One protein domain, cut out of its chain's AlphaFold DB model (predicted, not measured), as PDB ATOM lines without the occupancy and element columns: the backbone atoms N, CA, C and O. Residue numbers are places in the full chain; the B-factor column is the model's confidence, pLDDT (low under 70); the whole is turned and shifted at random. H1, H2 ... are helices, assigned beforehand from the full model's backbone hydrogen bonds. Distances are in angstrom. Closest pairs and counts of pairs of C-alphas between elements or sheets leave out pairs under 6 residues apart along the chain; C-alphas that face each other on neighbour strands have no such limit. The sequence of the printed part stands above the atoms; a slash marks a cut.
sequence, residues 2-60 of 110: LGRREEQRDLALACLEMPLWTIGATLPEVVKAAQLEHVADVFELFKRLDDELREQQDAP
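What this domain is: This is residues 2 to 60 of the 110 residues of the protein "Hypothetical protein" of Prymnesium polylepis (UniProt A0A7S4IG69). A small head of helices with a long helical arm: H1 and H3 lie side by side, running opposite ways, the short H2 sits by the end of H1 and the beginning of H3, and H4 leads away from this head, with residues 52 to 58 sticking out free. The printed part has 59 residues with four named helices, in the order H1, H2, H3, H4, and no named strand; 40 of the residues are in the helices, and the class is all helix. The whole is loose, with a radius of gyration of the C-alphas of 12.9 A, and it spans 37 by 25 by 22 A.

How they stand to each other: Begin with H1, residues 4 to 17, and then look at H3, residues 27 to 33. They touch, and their closest C-alphas, those of Ala 12 and Val 30, are 5.4 A apart. Their lines stand at a shallow tilt of 31 degrees, opposite ways. Between them in the chain comes H2, residues 19 to 22. It is close to H1 but not clearly touching, the closest C-alphas being those of Cys 15 and Trp 21 at 5.6 A. It is also close to H3 but not clearly touching, where the C-alphas of Trp 21 and Leu 27 come closest, at 5.6 A. Go on to H4, residues 42 to 56: it is close to H3 but not clearly touching, with the C-alphas of Val 31 and Val 42 closest at 7.9 A. These two stand at a steep tilt of 65 degrees, the same way. H4 and H1 are near each other, with 6 pairs of C-alphas within 10 A, while H2 and H4 are apart. On the backbone, look in H1, H3 and H4 and you will find every O i to N i+4 pair within hydrogen-bond range; H2 is too short for such a pair, and its one O i to N i+3 pair is within range.

Where its parts are: Find C-alpha 4 at (-20.642, -46.725, 41.507); from there H1 runs 20.4 A to C-alpha 17. H2 goes from Pro 19 to Thr 22. H3 begins at C-alpha 27, at (-19.925, -38.695, 22.702), and runs 9.9 A to Ala 33. H4 runs 20.9 A from Val 42 to C-alpha 56, at (-36.249, -19.281, 37.855).

The domain as a whole: The two C-alphas farthest apart are those of Gly 24 and Asp 58, at 38.3 A. The printed part has no cut. The links from H1 to H2 and from H2 to H3 are tight, and the link from H3 to H4, with 8 residues, is short. The mean pLDDT of the printed part is 85.6, and residues 2 and 19 are under 70.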
ATOM      1  N   LEU A   2     -22.940 -43.077  47.529       54.41
ATOM      2  CA  LEU A   2     -23.542 -43.214  46.205       54.41
ATOM      3  C   LEU A   2     -23.042 -44.538  45.603       54.41
ATOM      4  O   LEU A   2     -21.938 -44.996  45.911       54.41
ATOM      5  N   GLY A   3     -23.886 -45.228  44.850       73.88
ATOM      6  CA  GLY A   3     -23.479 -46.419  44.118       73.88
ATOM      7  C   GLY A   3     -22.518 -46.038  42.992       73.88
ATOM      8  O   GLY A   3     -22.646 -44.970  42.400       73.88
ATOM      9  N   ARG A   4     -21.602 -46.942  42.616       79.62
ATOM     10  CA  ARG A   4     -20.642 -46.725  41.507       79.62
ATOM     11  C   ARG A   4     -21.301 -46.241  40.204       79.62
ATOM     12  O   ARG A   4     -20.670 -45.565  39.405       79.62
ATOM     13  N   ARG A   5     -22.572 -46.600  39.985       83.56
ATOM     14  CA  ARG A   5     -23.367 -46.200  38.814       83.56
ATOM     15  C   ARG A   5     -23.805 -44.731  38.853       83.56
ATOM     16  O   ARG A   5     -23.911 -44.114  37.801       83.56
ATOM     17  N   GLU A   6     -24.075 -44.190  40.037       84.44
ATOM     18  CA  GLU A   6     -24.455 -42.784  40.226       84.44
ATOM     19  C   GLU A   6     -23.224 -41.892  40.050       84.44
ATOM     20  O   GLU A   6     -23.265 -40.958  39.262       84.44
ATOM     21  N   GLU A   7     -22.090 -42.279  40.645       86.19
ATOM     22  CA  GLU A   7     -20.800 -41.598  40.452       86.19
ATOM     23  C   GLU A   7     -20.378 -41.576  38.972       86.19
ATOM     24  O   GLU A   7     -19.932 -40.552  38.459       86.19
ATOM     25  N   GLN A   8     -20.569 -42.693  38.257       87.88
ATOM     26  CA  GLN A   8     -20.305 -42.769  36.819       87.88
ATOM     27  C   GLN A   8     -21.216 -41.839  36.010       87.88
ATOM     28  O   GLN A   8     -20.751 -41.210  35.060       87.88
ATOM     29  N   ARG A   9     -22.503 -41.760  36.366       89.56
ATOM     30  CA  ARG A   9     -23.460 -40.877  35.691       89.56
ATOM     31  C   ARG A   9     -23.095 -39.414  35.908       89.56
ATOM     32  O   ARG A   9     -23.082 -38.655  34.946       89.56
ATOM     33  N   ASP A  10     -22.779 -39.031  37.138       88.19
ATOM     34  CA  ASP A  10     -22.466 -37.646  37.483       88.19
ATOM     35  C   ASP A  10     -21.149 -37.202  36.820       88.19
ATOM     36  O   ASP A  10     -21.074 -36.107  36.262       88.19
ATOM     37  N   LEU A  11     -20.146 -38.089  36.758       88.25
ATOM     38  CA  LEU A  11     -18.934 -37.846  35.971       88.25
ATOM     39  C   LEU A  11     -19.245 -37.701  34.476       88.25
ATOM     40  O   LEU A  11     -18.697 -36.824  33.815       88.25
ATOM     41  N   ALA A  12     -20.126 -38.544  33.933       89.00
ATOM     42  CA  ALA A  12     -20.518 -38.455  32.533       89.00
ATOM     43  C   ALA A  12     -21.260 -37.145  32.219       89.00
ATOM     44  O   ALA A  12     -21.015 -36.565  31.168       89.00
ATOM     45  N   LEU A  13     -22.100 -36.644  33.131       87.75
ATOM     46  CA  LEU A  13     -22.744 -35.332  33.006       87.75
ATOM     47  C   LEU A  13     -21.711 -34.195  32.994       87.75
ATOM     48  O   LEU A  13     -21.744 -33.363  32.092       87.75
ATOM     49  N   ALA A  14     -20.731 -34.215  33.902       86.25
ATOM     50  CA  ALA A  14     -19.637 -33.238  33.902       86.25
ATOM     51  C   ALA A  14     -18.801 -33.293  32.605       86.25
ATOM     52  O   ALA A  14     -18.387 -32.265  32.067       86.25
ATOM     53  N   CYS A  15     -18.595 -34.497  32.060       85.25
ATOM     54  CA  CYS A  15     -17.952 -34.706  30.763       85.25
ATOM     55  C   CYS A  15     -18.794 -34.253  29.565       85.25
ATOM     56  O   CYS A  15     -18.269 -34.306  28.456       85.25
ATOM     57  N   LEU A  16     -20.067 -33.886  29.742       83.25
ATOM     58  CA  LEU A  16     -20.905 -33.288  28.699       83.25
ATOM     59  C   LEU A  16     -20.963 -31.760  28.813       83.25
ATOM     60  O   LEU A  16     -21.064 -31.096  27.785       83.25
ATOM     61  N   GLU A  17     -20.867 -31.206  30.026       77.50
ATOM     62  CA  GLU A  17     -20.768 -29.752  30.256       77.50
ATOM     63  C   GLU A  17     -19.456 -29.173  29.719       77.50
ATOM     64  O   GLU A  17     -19.422 -28.100  29.118       77.50
ATOM     65  N   MET A  18     -18.363 -29.910  29.907       73.19
ATOM     66  CA  MET A  18     -17.076 -29.636  29.280       73.19
ATOM     67  C   MET A  18     -16.840 -30.706  28.221       73.19
ATOM     68  O   MET A  18     -17.116 -31.865  28.510       73.19
ATOM     69  N   PRO A  19     -16.281 -30.406  27.035       69.31
ATOM     70  CA  PRO A  19     -16.109 -31.388  25.962       69.31
ATOM     71  C   PRO A  19     -14.996 -32.417  26.251       69.31
ATOM     72  O   PRO A  19     -14.263 -32.817  25.354       69.31
ATOM     73  N   LEU A  20     -14.850 -32.877  27.497       75.25
ATOM     74  CA  LEU A  20     -13.916 -33.920  27.924       75.25
ATOM     75  C   LEU A  20     -14.222 -35.265  27.267       75.25
ATOM     76  O   LEU A  20     -13.325 -36.089  27.131       75.25
ATOM     77  N   TRP A  21     -15.450 -35.461  26.778       74.56
ATOM     78  CA  TRP A  21     -15.783 -36.578  25.897       74.56
ATOM     79  C   TRP A  21     -14.938 -36.604  24.617       74.56
ATOM     80  O   TRP A  21     -14.902 -37.630  23.962       74.56
ATOM     81  N   THR A  22     -14.235 -35.529  24.242       74.00
ATOM     82  CA  THR A  22     -13.259 -35.555  23.135       74.00
ATOM     83  C   THR A  22     -11.950 -36.266  23.503       74.00
ATOM     84  O   THR A  22     -11.141 -36.564  22.624       74.00
ATOM     85  N   ILE A  23     -11.733 -36.570  24.788       73.44
ATOM     86  CA  ILE A  23     -10.494 -37.132  25.328       73.44
ATOM     87  C   ILE A  23     -10.785 -38.524  25.902       73.44
ATOM     88  O   ILE A  23     -11.143 -38.686  27.065       73.44
ATOM     89  N   GLY A  24     -10.598 -39.557  25.082       78.44
ATOM     90  CA  GLY A  24     -10.556 -40.951  25.547       78.44
ATOM     91  C   GLY A  24     -11.900 -41.677  25.668       78.44
ATOM     92  O   GLY A  24     -11.903 -42.857  26.010       78.44
ATOM     93  N   ALA A  25     -13.016 -41.026  25.344       83.06
ATOM     94  CA  ALA A  25     -14.316 -41.660  25.128       83.06
ATOM     95  C   ALA A  25     -14.961 -41.075  23.865       83.06
ATOM     96  O   ALA A  25     -14.436 -40.142  23.270       83.06
ATOM     97  N   THR A  26     -16.079 -41.625  23.413       85.06
ATOM     98  CA  THR A  26     -16.893 -41.027  22.350       85.06
ATOM     99  C   THR A  26     -18.133 -40.362  22.942       85.06
ATOM    100  O   THR A  26     -18.636 -40.784  23.985       85.06
ATOM    101  N   LEU A  27     -18.683 -39.347  22.264       83.62
ATOM    102  CA  LEU A  27     -19.925 -38.695  22.702       83.62
ATOM    103  C   LEU A  27     -21.065 -39.706  22.979       83.62
ATOM    104  O   LEU A  27     -21.665 -39.609  24.047       83.62
ATOM    105  N   PRO A  28     -21.338 -40.725  22.132       87.38
ATOM    106  CA  PRO A  28     -22.358 -41.736  22.432       87.38
ATOM    107  C   PRO A  28     -22.097 -42.544  23.713       87.38
ATOM    108  O   PRO A  28     -23.039 -42.855  24.441       87.38
ATOM    109  N   GLU A  29     -20.838 -42.880  24.016       88.44
ATOM    110  CA  GLU A  29     -20.481 -43.605  25.244       88.44
ATOM    111  C   GLU A  29     -20.729 -42.752  26.488       88.44
ATOM    112  O   GLU A  29     -21.283 -43.246  27.474       88.44
ATOM    113  N   VAL A  30     -20.380 -41.466  26.423       89.19
ATOM    114  CA  VAL A  30     -20.615 -40.521  27.520       89.19
ATOM    115  C   VAL A  30     -22.113 -40.261  27.701       89.19
ATOM    116  O   VAL A  30     -22.604 -40.326  28.825       89.19
ATOM    117  N   VAL A  31     -22.876 -40.084  26.618       89.88
ATOM    118  CA  VAL A  31     -24.346 -39.943  26.660       89.88
ATOM    119  C   VAL A  31     -25.011 -41.170  27.289       89.88
ATOM    120  O   VAL A  31     -25.908 -41.033  28.126       89.88
ATOM    121  N   LYS A  32     -24.550 -42.377  26.947       91.31
ATOM    122  CA  LYS A  32     -25.036 -43.618  27.558       91.31
ATOM    123  C   LYS A  32     -24.704 -43.691  29.049       91.31
ATOM    124  O   LYS A  32     -25.572 -44.035  29.848       91.31
ATOM    125  N   ALA A  33     -23.476 -43.352  29.442       91.06
ATOM    126  CA  ALA A  33     -23.072 -43.321  30.849       91.06
ATOM    127  C   ALA A  33     -23.866 -42.277  31.658       91.06
ATOM    128  O   ALA A  33     -24.251 -42.547  32.796       91.06
ATOM    129  N   ALA A  34     -24.197 -41.140  31.036       91.06
ATOM    130  CA  ALA A  34     -25.077 -40.109  31.583       91.06
ATOM    131  C   ALA A  34     -26.562 -40.523  31.608       91.06
ATOM    132  O   ALA A  34     -27.380 -39.828  32.204       91.06
ATOM    133  N   GLN A  35     -26.916 -41.673  31.016       92.56
ATOM    134  CA  GLN A  35     -28.285 -42.194  30.909       92.56
ATOM    135  C   GLN A  35     -29.211 -41.290  30.075       92.56
ATOM    136  O   GLN A  35     -30.421 -41.243  30.286       92.56
ATOM    137  N   LEU A  36     -28.635 -40.597  29.090       91.56
ATOM    138  CA  LEU A  36     -29.322 -39.675  28.182       91.56
ATOM    139  C   LEU A  36     -29.480 -40.260  26.768       91.56
ATOM    140  O   LEU A  36     -29.722 -39.530  25.818       91.56
ATOM    141  N   GLU A  37     -29.367 -41.581  26.601       90.75
ATOM    142  CA  GLU A  37     -29.437 -42.263  25.292       90.75
ATOM    143  C   GLU A  37     -30.777 -42.093  24.549       90.75
ATOM    144  O   GLU A  37     -30.856 -42.305  23.342       90.75
ATOM    145  N   HIS A  38     -31.822 -41.676  25.265       88.38
ATOM    146  CA  HIS A  38     -33.142 -41.348  24.724       88.38
ATOM    147  C   HIS A  38     -33.288 -39.865  24.337       88.38
ATOM    148  O   HIS A  38     -34.292 -39.479  23.739       88.38
ATOM    149  N   VAL A  39     -32.318 -39.021  24.693       86.69
ATOM    150  CA  VAL A  39     -32.322 -37.593  24.384       86.69
ATOM    151  C   VAL A  39     -31.761 -37.407  22.981       86.69
ATOM    152  O   VAL A  39     -30.586 -37.660  22.730       86.69
ATOM    153  N   ALA A  40     -32.610 -36.946  22.062       82.06
ATOM    154  CA  ALA A  40     -32.221 -36.713  20.671       82.06
ATOM    155  C   ALA A  40     -31.119 -35.648  20.538       82.06
ATOM    156  O   ALA A  40     -30.269 -35.742  19.655       82.06
ATOM    157  N   ASP A  41     -31.144 -34.644  21.420       83.38
ATOM    158  CA  ASP A  41     -30.228 -33.512  21.410       83.38
ATOM    159  C   ASP A  41     -29.830 -33.110  22.838       83.38
ATOM    160  O   ASP A  41     -30.563 -32.415  23.542       83.38
ATOM    161  N   VAL A  42     -28.664 -33.579  23.283       83.19
ATOM    162  CA  VAL A  42     -28.161 -33.320  24.641       83.19
ATOM    163  C   VAL A  42     -27.712 -31.863  24.820       83.19
ATOM    164  O   VAL A  42     -27.883 -31.303  25.898       83.19
ATOM    165  N   PHE A  43     -27.195 -31.220  23.770       80.56
ATOM    166  CA  PHE A  43     -26.799 -29.807  23.830       80.56
ATOM    167  C   PHE A  43     -28.018 -28.888  23.964       80.56
ATOM    168  O   PHE A  43     -28.032 -28.011  24.823       80.56
ATOM    169  N   GLU A  44     -29.069 -29.122  23.174       84.69
ATOM    170  CA  GLU A  44     -30.319 -28.366  23.274       84.69
ATOM    171  C   GLU A  44     -31.016 -28.622  24.618       84.69
ATOM    172  O   GLU A  44     -31.582 -27.698  25.198       84.69
ATOM    173  N   LEU A  45     -30.915 -29.841  25.169       87.44
ATOM    174  CA  LEU A  45     -31.368 -30.116  26.534       87.44
ATOM    175  C   LEU A  45     -30.649 -29.220  27.552       87.44
ATOM    176  O   LEU A  45     -31.321 -28.544  28.327       87.44
ATOM    177  N   PHE A  46     -29.313 -29.187  27.557       85.81
ATOM    178  CA  PHE A  46     -28.564 -28.349  28.503       85.81
ATOM    179  C   PHE A  46     -28.835 -26.863  28.311       85.81
ATOM    180  O   PHE A  46     -29.001 -26.135  29.283       85.81
ATOM    181  N   LYS A  47     -28.949 -26.420  27.061       85.75
ATOM    182  CA  LYS A  47     -29.311 -25.049  26.716       85.75
ATOM    183  C   LYS A  47     -30.669 -24.652  27.293       85.75
ATOM    184  O   LYS A  47     -30.783 -23.585  27.892       85.75
ATOM    185  N   ARG A  48     -31.677 -25.517  27.145       89.25
ATOM    186  CA  ARG A  48     -33.008 -25.289  27.709       89.25
ATOM    187  C   ARG A  48     -32.965 -25.257  29.235       89.25
ATOM    188  O   ARG A  48     -33.558 -24.364  29.821       89.25
ATOM    189  N   LEU A  49     -32.243 -26.185  29.865       89.69
ATOM    190  CA  LEU A  49     -32.086 -26.214  31.324       89.69
ATOM    191  C   LEU A  49     -31.391 -24.951  31.858       89.69
ATOM    192  O   LEU A  49     -31.797 -24.431  32.892       89.69
ATOM    193  N   ASP A  50     -30.381 -24.439  31.152       89.06
ATOM    194  CA  ASP A  50     -29.708 -23.179  31.493       89.06
ATOM    195  C   ASP A  50     -30.665 -21.981  31.366       89.06
ATOM    196  O   ASP A  50     -30.725 -21.133  32.253       89.06
ATOM    197  N   ASP A  51     -31.475 -21.925  30.305       90.25
ATOM    198  CA  ASP A  51     -32.478 -20.865  30.137       90.25
ATOM    199  C   ASP A  51     -33.593 -20.942  31.202       90.25
ATOM    200  O   ASP A  51     -33.930 -19.918  31.798       90.25
ATOM    201  N   GLU A  52     -34.103 -22.141  31.509       92.31
ATOM    202  CA  GLU A  52     -35.087 -22.379  32.578       92.31
ATOM    203  C   GLU A  52     -34.536 -21.970  33.953       92.31
ATOM    204  O   GLU A  52     -35.224 -21.317  34.738       92.31
ATOM    205  N   LEU A  53     -33.282 -22.324  34.256       92.62
ATOM    206  CA  LEU A  53     -32.638 -21.967  35.520       92.62
ATOM    207  C   LEU A  53     -32.472 -20.451  35.656       92.62
ATOM    208  O   LEU A  53     -32.715 -19.897  36.729       92.62
ATOM    209  N   ARG A  54     -32.087 -19.769  34.575       93.06
ATOM    210  CA  ARG A  54     -31.976 -18.306  34.550       93.06
ATOM    211  C   ARG A  54     -33.317 -17.628  34.791       93.06
ATOM    212  O   ARG A  54     -33.361 -16.664  35.548       93.06
ATOM    213  N   GLU A  55     -34.391 -18.131  34.186       92.94
ATOM    214  CA  GLU A  55     -35.747 -17.621  34.411       92.94
ATOM    215  C   GLU A  55     -36.177 -17.810  35.873       92.94
ATOM    216  O   GLU A  55     -36.633 -16.866  36.513       92.94
ATOM    217  N   GLN A  56     -35.948 -18.997  36.444       95.44
ATOM    218  CA  GLN A  56     -36.249 -19.281  37.855       95.44
ATOM    219  C   GLN A  56     -35.474 -18.387  38.832       95.44
ATOM    220  O   GLN A  56     -35.948 -18.123  39.937       95.44
ATOM    221  N   GLN A  57     -34.278 -17.947  38.442       95.69
ATOM    222  CA  GLN A  57     -33.411 -17.090  39.249       95.69
ATOM    223  C   GLN A  57     -33.632 -15.590  39.011       95.69
ATOM    224  O   GLN A  57     -32.917 -14.795  39.619       95.69
ATOM    225  N   ASP A  58     -34.573 -15.202  38.140       94.06
ATOM    226  CA  ASP A  58     -34.739 -13.818  37.667       94.06
ATOM    227  C   ASP A  58     -33.397 -13.212  37.206       94.06
ATOM    228  O   ASP A  58     -33.019 -12.081  37.523       94.06
ATOM    229  N   ALA A  59     -32.603 -14.033  36.510       94.12
ATOM    230  CA  ALA A  59     -31.275 -13.650  36.073       94.12
ATOM    231  C   ALA A  59     -31.363 -12.500  35.055       94.12
ATOM    232  O   ALA A  59     -32.267 -12.477  34.213       94.12
ATOM    233  N   PRO A  60     -30.390 -11.569  35.052       93.25
ATOM    234  CA  PRO A  60     -30.377 -10.484  34.081       93.25
ATOM    235  C   PRO A  60     -30.349 -11.024  32.640       93.25
ATOM    236  O   PRO A  60     -29.884 -12.146  32.406       93.25
TER     237      PRO A  60